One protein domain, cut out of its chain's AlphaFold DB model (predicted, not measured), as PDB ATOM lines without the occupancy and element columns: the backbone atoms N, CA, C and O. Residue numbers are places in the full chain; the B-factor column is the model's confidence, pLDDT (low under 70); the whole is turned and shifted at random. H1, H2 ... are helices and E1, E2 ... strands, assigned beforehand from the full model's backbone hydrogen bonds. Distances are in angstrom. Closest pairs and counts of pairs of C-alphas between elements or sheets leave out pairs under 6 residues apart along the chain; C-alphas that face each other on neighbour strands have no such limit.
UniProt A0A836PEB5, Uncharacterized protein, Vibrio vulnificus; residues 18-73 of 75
ATOM      1  N   VAL A  18     150.961 108.025 156.616       82.25
ATOM      2  CA  VAL A  18     152.044 108.898 156.161       82.25
ATOM      3  C   VAL A  18     151.663 110.348 156.408       82.25
ATOM      4  O   VAL A  18     150.599 110.807 155.999       82.25
ATOM      5  N   GLN A  19     152.576 111.086 157.031       81.56
ATOM      6  CA  GLN A  19     152.473 112.526 157.202       81.56
ATOM      7  C   GLN A  19     153.753 113.172 156.682       81.56
ATOM      8  O   GLN A  19     154.862 112.816 157.081       81.56
ATOM      9  N   ALA A  20     153.611 114.118 155.758       81.62
ATOM     10  CA  ALA A  20     154.756 114.794 155.177       81.62
ATOM     11  C   ALA A  20     155.355 115.786 156.187       81.62
ATOM     12  O   ALA A  20     154.732 116.792 156.522       81.62
ATOM     13  N   LEU A  21     156.585 115.528 156.640       81.38
ATOM     14  CA  LEU A  21     157.229 116.310 157.704       81.38
ATOM     15  C   LEU A  21     157.286 117.818 157.397       81.38
ATOM     16  O   LEU A  21     157.103 118.626 158.299       81.38
ATOM     17  N   HIS A  22     157.486 118.209 156.133       76.06
ATOM     18  CA  HIS A  22     157.554 119.619 155.724       76.06
ATOM     19  C   HIS A  22     156.226 120.376 155.882       76.06
ATOM     20  O   HIS A  22     156.242 121.595 156.007       76.06
ATOM     21  N   VAL A  23     155.090 119.672 155.894       78.50
ATOM     22  CA  VAL A  23     153.761 120.263 156.132       78.50
ATOM     23  C   VAL A  23     153.500 120.438 157.628       78.50
ATOM     24  O   VAL A  23     152.687 121.258 158.039       78.50
ATOM     25  N   CYS A  24     154.195 119.660 158.452       83.25
ATOM     26  CA  CYS A  24     153.874 119.479 159.863       83.25
ATOM     27  C   CYS A  24     154.978 120.001 160.785       83.25
ATOM     28  O   CYS A  24     154.895 119.877 162.005       83.25
ATOM     29  N   LEU A  25     156.005 120.602 160.190       86.75
ATOM     30  CA  LEU A  25     157.092 121.291 160.855       86.75
ATOM     31  C   LEU A  25     156.558 122.534 161.575       86.75
ATOM     32  O   LEU A  25     155.998 123.428 160.952       86.75
ATOM     33  N   ASP A  26     156.775 122.596 162.883       87.75
ATOM     34  CA  ASP A  26     156.417 123.748 163.711       87.75
ATOM     35  C   ASP A  26     157.622 124.667 163.906       87.75
ATOM     36  O   ASP A  26     157.564 125.864 163.640       87.75
ATOM     37  N   THR A  27     158.759 124.102 164.325       87.31
ATOM     38  CA  THR A  27     160.008 124.857 164.453       87.31
ATOM     39  C   THR A  27     161.214 124.014 164.058       87.31
ATOM     40  O   THR A  27     161.276 122.813 164.319       87.31
ATOM     41  N   ALA A  28     162.198 124.663 163.439       87.62
ATOM     42  CA  ALA A  28     163.523 124.108 163.205       87.62
ATOM     43  C   ALA A  28     164.552 125.033 163.856       87.62
ATOM     44  O   ALA A  28     164.598 126.228 163.565       87.62
ATOM     45  N   LYS A  29     165.365 124.488 164.759       88.81
ATOM     46  CA  LYS A  29     166.448 125.212 165.424       88.81
ATOM     47  C   LYS A  29     167.758 124.505 165.143       88.81
ATOM     48  O   LYS A  29     167.882 123.309 165.392       88.81
ATOM     49  N   TYR A  30     168.725 125.251 164.629       88.38
ATOM     50  CA  TYR A  30     170.085 124.772 164.461       88.38
ATOM     51  C   TYR A  30     170.939 125.298 165.612       88.38
ATOM     52  O   TYR A  30     171.053 126.509 165.787       88.38
ATOM     53  N   ASP A  31     171.527 124.395 166.389       89.81
ATOM     54  CA  ASP A  31     172.484 124.738 167.438       89.81
ATOM     55  C   ASP A  31     173.646 123.741 167.424       89.81
ATOM     56  O   ASP A  31     173.442 122.528 167.348       89.81
ATOM     57  N   LYS A  32     174.880 124.257 167.476       83.06
ATOM     58  CA  LYS A  32     176.129 123.477 167.601       83.06
ATOM     59  C   LYS A  32     176.192 122.213 166.723       83.06
ATOM     60  O   LYS A  32     176.556 121.136 167.195       83.06
ATOM     61  N   GLY A  33     175.841 122.320 165.440       86.69
ATOM     62  CA  GLY A  33     175.940 121.191 164.508       86.69
ATOM     63  C   GLY A  33     174.774 120.200 164.556       86.69
ATOM     64  O   GLY A  33     174.820 119.188 163.861       86.69
ATOM     65  N   ARG A  34     173.731 120.466 165.350       86.25
ATOM     66  CA  ARG A  34     172.516 119.648 165.402       86.25
ATOM     67  C   ARG A  34     171.297 120.481 165.052       86.25
ATOM     68  O   ARG A  34     171.129 121.603 165.523       86.25
ATOM     69  N   THR A  35     170.416 119.882 164.263       87.25
ATOM     70  CA  THR A  35     169.105 120.447 163.966       87.25
ATOM     71  C   THR A  35     168.078 119.786 164.872       87.25
ATOM     72  O   THR A  35     167.824 118.588 164.760       87.25
ATOM     73  N   THR A  36     167.478 120.561 165.768       87.62
ATOM     74  CA  THR A  36     166.272 120.156 166.490       87.62
ATOM     75  C   THR A  36     165.064 120.540 165.655       87.62
ATOM     76  O   THR A  36     164.873 121.710 165.324       87.62
ATOM     77  N   ILE A  37     164.254 119.544 165.316       86.06
ATOM     78  CA  ILE A  37     163.018 119.710 164.563       86.06
ATOM     79  C   ILE A  37     161.853 119.382 165.494       86.06
ATOM     80  O   ILE A  37     161.809 118.297 166.070       86.06
ATOM     81  N   THR A  38     160.913 120.310 165.629       88.81
ATOM     82  CA  THR A  38     159.629 120.089 166.297       88.81
ATOM     83  C   THR A  38     158.547 120.022 165.234       88.81
ATOM     84  O   THR A  38     158.447 120.920 164.400       88.81
ATOM     85  N   PHE A  39     157.734 118.971 165.269       86.56
ATOM     86  CA  PHE A  39     156.597 118.791 164.374       86.56
ATOM     87  C   PHE A  39     155.320 118.539 165.174       86.56
ATOM     88  O   PHE A  39     155.363 118.040 166.299       86.56
ATOM     89  N   LYS A  40     154.187 118.907 164.584       86.19
ATOM     90  CA  LYS A  40     152.840 118.666 165.105       86.19
ATOM     91  C   LYS A  40     152.190 117.542 164.310       86.19
ATOM     92  O   LYS A  40     152.456 117.388 163.124       86.19
ATOM     93  N   THR A  41     151.337 116.747 164.940       80.94
ATOM     94  CA  THR A  41     150.623 115.675 164.247       80.94
ATOM     95  C   THR A  41     149.194 115.568 164.740       80.94
ATOM     96  O   THR A  41     148.952 115.653 165.940       80.94
ATOM     97  N   ASP A  42     148.273 115.349 163.804       76.38
ATOM     98  CA  ASP A  42     146.878 115.021 164.105       76.38
ATOM     99  C   ASP A  42     146.679 113.496 164.209       76.38
ATOM    100  O   ASP A  42     145.610 113.021 164.582       76.38
ATOM    101  N   GLY A  43     147.714 112.707 163.887       71.88
ATOM    102  CA  GLY A  43     147.676 111.242 163.910       71.88
ATOM    103  C   GLY A  43     147.882 110.627 165.298       71.88
ATOM    104  O   GLY A  43     147.673 109.421 165.464       71.88
ATOM    105  N   LEU A  44     148.277 111.436 166.287       75.50
ATOM    106  CA  LEU A  44     148.455 111.027 167.680       75.50
ATOM    107  C   LEU A  44     147.553 111.859 168.587       75.50
ATOM    108  O   LEU A  44     147.788 113.048 168.797       75.50
ATOM    109  N   GLY A  45     146.532 111.215 169.152       76.06
ATOM    110  CA  GLY A  45     145.728 111.802 170.219       76.06
ATOM    111  C   GLY A  45     146.406 111.682 171.587       76.06
ATOM    112  O   GLY A  45     147.333 110.895 171.781       76.06
ATOM    113  N   ALA A  46     145.891 112.414 172.579       71.88
ATOM    114  CA  ALA A  46     146.382 112.349 173.962       71.88
ATOM    115  C   ALA A  46     146.353 110.920 174.540       71.88
ATOM    116  O   ALA A  46     147.244 110.540 175.292       71.88
ATOM    117  N   THR A  47     145.364 110.112 174.154       75.44
ATOM    118  CA  THR A  47     145.241 108.705 174.566       75.44
ATOM    119  C   THR A  47     146.270 107.793 173.896       75.44
ATOM    120  O   THR A  47     146.769 106.870 174.531       75.44
ATOM    121  N   ASP A  48     146.644 108.067 172.642       74.38
ATOM    122  CA  ASP A  48     147.641 107.271 171.912       74.38
ATOM    123  C   ASP A  48     149.048 107.424 172.511       74.38
ATOM    124  O   ASP A  48     149.834 106.475 172.499       74.38
ATOM    125  N   LEU A  49     149.347 108.609 173.054       69.81
ATOM    126  CA  LEU A  49     150.622 108.924 173.708       69.81
ATOM    127  C   LEU A  49     150.801 108.200 175.046       69.81
ATOM    128  O   LEU A  49     151.926 107.885 175.421       69.81
ATOM    129  N   VAL A  50     149.710 107.952 175.772       72.69
ATOM    130  CA  VAL A  50     149.751 107.293 177.087       72.69
ATOM    131  C   VAL A  50     149.876 105.779 176.935       72.69
ATOM    132  O   VAL A  50     150.610 105.141 177.685       72.69
ATOM    133  N   ASP A  51     149.209 105.210 175.931       75.38
ATOM    134  CA  ASP A  51     149.133 103.762 175.757       75.38
ATOM    135  C   ASP A  51     150.311 103.162 174.960       75.38
ATOM    136  O   ASP A  51     150.358 101.946 174.777       75.38
ATOM    137  N   ASN A  52     151.250 103.978 174.452       68.00
ATOM    138  CA  ASN A  52     152.346 103.547 173.559       68.00
ATOM    139  C   ASN A  52     151.873 102.716 172.345       68.00
ATOM    140  O   ASN A  52     152.611 101.894 171.802       68.00
ATOM    141  N   LYS A  53     150.631 102.925 171.893       73.06
ATOM    142  CA  LYS A  53     150.002 102.119 170.831       73.06
ATOM    143  C   LYS A  53     150.501 102.447 169.427       73.06
ATOM    144  O   LYS A  53     150.259 101.676 168.504       73.06
ATOM    145  N   LYS A  54     151.169 103.587 169.253       74.94
ATOM    146  CA  LYS A  54     151.656 104.067 167.959       74.94
ATOM    147  C   LYS A  54     153.132 104.425 168.067       74.94
ATOM    148  O   LYS A  54     153.547 105.117 168.991       74.94
ATOM    149  N   THR A  55     153.910 103.964 167.094       79.56
ATOM    150  CA  THR A  55     155.319 104.329 166.920       79.56
ATOM    151  C   THR A  55     155.489 105.105 165.618       79.56
ATOM    152  O   THR A  55     154.688 104.951 164.696       79.56
ATOM    153  N   ALA A  56     156.517 105.950 165.541       79.50
ATOM    154  CA  ALA A  56     156.792 106.780 164.375       79.50
ATOM    155  C   ALA A  56     158.208 106.535 163.849       79.50
ATOM    156  O   ALA A  56     159.161 106.389 164.616       79.50
ATOM    157  N   LEU A  57     158.343 106.538 162.525       81.88
ATOM    158  CA  LEU A  57     159.615 106.437 161.819       81.88
ATOM    159  C   LEU A  57     159.835 107.711 161.003       81.88
ATOM    160  O   LEU A  57     158.970 108.114 160.229       81.88
ATOM    161  N   ILE A  58     161.012 108.323 161.140       82.62
ATOM    162  CA  ILE A  58     161.425 109.427 160.270       82.62
ATOM    163  C   ILE A  58     162.195 108.841 159.087       82.62
ATOM    164  O   ILE A  58     163.233 108.206 159.272       82.62
ATOM    165  N   VAL A  59     161.698 109.088 157.875       84.12
ATOM    166  CA  VAL A  59     162.346 108.685 156.621       84.12
ATOM    167  C   VAL A  59     162.778 109.933 155.864       84.12
ATOM    168  O   VAL A  59     161.953 110.771 155.506       84.12
ATOM    169  N   TRP A  60     164.077 110.041 155.595       83.56
ATOM    170  CA  TRP A  60     164.626 111.079 154.729       83.56
ATOM    171  C   TRP A  60     164.678 110.581 153.291       83.56
ATOM    172  O   TRP A  60     165.081 109.449 153.026       83.56
ATOM    173  N   MET A  61     164.273 111.438 152.365       86.62
ATOM    174  CA  MET A  61     164.220 111.133 150.942       86.62
ATOM    175  C   MET A  61     164.652 112.349 150.135       86.62
ATOM    176  O   MET A  61     164.594 113.481 150.616       86.62
ATOM    177  N   ASP A  62     165.083 112.101 148.904       91.25
ATOM    178  CA  ASP A  62     165.379 113.158 147.949       91.25
ATOM    179  C   ASP A  62     164.100 113.946 147.616       91.25
ATOM    180  O   ASP A  62     163.064 113.363 147.278       91.25
ATOM    181  N   ALA A  63     164.168 115.272 147.750       88.12
ATOM    182  CA  ALA A  63     163.007 116.145 147.619       88.12
ATOM    183  C   ALA A  63     162.426 116.133 146.196       88.12
ATOM    184  O   ALA A  63     161.203 116.113 146.029       88.12
ATOM    185  N   ASP A  64     163.279 116.081 145.172       92.31
ATOM    186  CA  ASP A  64     162.842 116.074 143.778       92.31
ATOM    187  C   ASP A  64     162.179 114.743 143.428       92.31
ATOM    188  O   ASP A  64     161.116 114.717 142.801       92.31
ATOM    189  N   LYS A  65     162.751 113.624 143.890       93.06
ATOM    190  CA  LYS A  65     162.144 112.295 143.725       93.06
ATOM    191  C   LYS A  65     160.806 112.182 144.446       93.06
ATOM    192  O   LYS A  65     159.873 111.616 143.873       93.06
ATOM    193  N   PHE A  66     160.684 112.742 145.651       87.25
ATOM    194  CA  PHE A  66     159.412 112.792 146.371       87.25
ATOM    195  C   PHE A  66     158.350 113.570 145.588       87.25
ATOM    196  O   PHE A  66     157.267 113.043 145.337       87.25
ATOM    197  N   ASN A  67     158.667 114.788 145.139       87.44
ATOM    198  CA  ASN A  67     157.728 115.626 144.391       87.44
ATOM    199  C   ASN A  67     157.297 114.975 143.066       87.44
ATOM    200  O   ASN A  67     156.111 114.982 142.731       87.44
ATOM    201  N   GLN A  68     158.234 114.351 142.342       91.56
ATOM    202  CA  GLN A  68     157.943 113.593 141.118       91.56
ATOM    203  C   GLN A  68     157.020 112.399 141.374       91.56
ATOM    204  O   GLN A  68     156.140 112.122 140.561       91.56
ATOM    205  N   ALA A  69     157.215 111.669 142.477       88.62
ATOM    206  CA  ALA A  69     156.352 110.553 142.845       88.62
ATOM    207  C   ALA A  69     154.955 111.037 143.255       88.62
ATOM    208  O   ALA A  69     153.963 110.509 142.762       88.62
ATOM    209  N   LEU A  70     154.874 112.078 144.089       83.94
ATOM    210  CA  LEU A  70     153.614 112.641 144.570       83.94
ATOM    211  C   LEU A  70     152.737 113.168 143.425       83.94
ATOM    212  O   LEU A  70     151.521 112.988 143.450       83.94
ATOM    213  N   ALA A  71     153.341 113.780 142.403       89.50
ATOM    214  CA  ALA A  71     152.622 114.274 141.231       89.50
ATOM    215  C   ALA A  71     151.861 113.169 140.474       89.50
ATOM    216  O   ALA A  71     150.823 113.451 139.885       89.50
ATOM    217  N   LYS A  72     152.321 111.909 140.531       88.75
ATOM    218  CA  LYS A  72     151.661 110.769 139.865       88.75
ATOM    219  C   LYS A  72     150.329 110.369 140.500       88.75
ATOM    220  O   LYS A  72     149.555 109.678 139.857       88.75
ATOM    221  N   PHE A  73     150.088 110.780 141.742       77.38
ATOM    222  CA  PHE A  73     148.861 110.484 142.490       77.38
ATOM    223  C   PHE A  73     147.902 111.680 142.556       77.38
ATOM    224  O   PHE A  73     146.824 111.571 143.131       77.38
TER     225      PHE A  73
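What this domain is: This is residues 18 to 73 of the 75 residues of an uncharacterized protein of Vibrio vulnificus (UniProt A0A836PEB5). This is a loose, flat model shaped roughly like a T: a two-stranded hairpin, E1 and E2, makes the stem, and its tip, residues 30 to 35, sticks out. The crossbar is the long stretch 51 to 62, which has no named element, with the small helix H2 at one end and H3 at the other; the short H1 sits at the hairpin's base. The printed part has 56 residues with three named helices and two named strands, in the order H1, E1, E2, H2, H3, of mixed class. The sheet, E1 - E2, is antiparallel; the radius of gyration of the C-alphas is 14.2 A and the spans are 37 by 37 by 16 A.

How they stand to each other: Begin at H1, residues 21 to 24, which a tight link joins to E1, residues 25 to 31. Next comes E2, residues 34 to 39, which forms a hairpin with E1, antiparallel at 165 degrees. Look there for N 29 and O 36, 2.9 A apart, and N 38 and O 27, 2.8 A apart, both within hydrogen-bond range. The closest C-alphas of H1 and E2 are those of Cys 24 and Phe 39, 5.3 A apart. Further on, H2, residues 46 to 50, and H3, residues 63 to 71, are apart, and both stand free. In H3 every O i to N i+4 pair is within range; H2 has 0 of 1, with 1 of 2 O i to N i+3 pairs, and H1 is too short for an i+4 pair.

Where its parts are: Find C-alpha 21 at (157.229, 116.310, 157.704), where H1 begins. E1 runs 17.1 A to C-alpha 31 at (172.484, 124.738, 167.438), and E2 runs 16.0 A. H3, 12.3 A long, ends at C-alpha 71 at (152.622, 114.274, 141.231).

The domain as a whole: The two C-alphas farthest apart, those of Lys 32 and Phe 73, are 39.3 A apart. The printed part has no cut, and the link from H2 to H3 is long. The mean pLDDT of the printed part is 82.7; residues 49 and 52 are under 70.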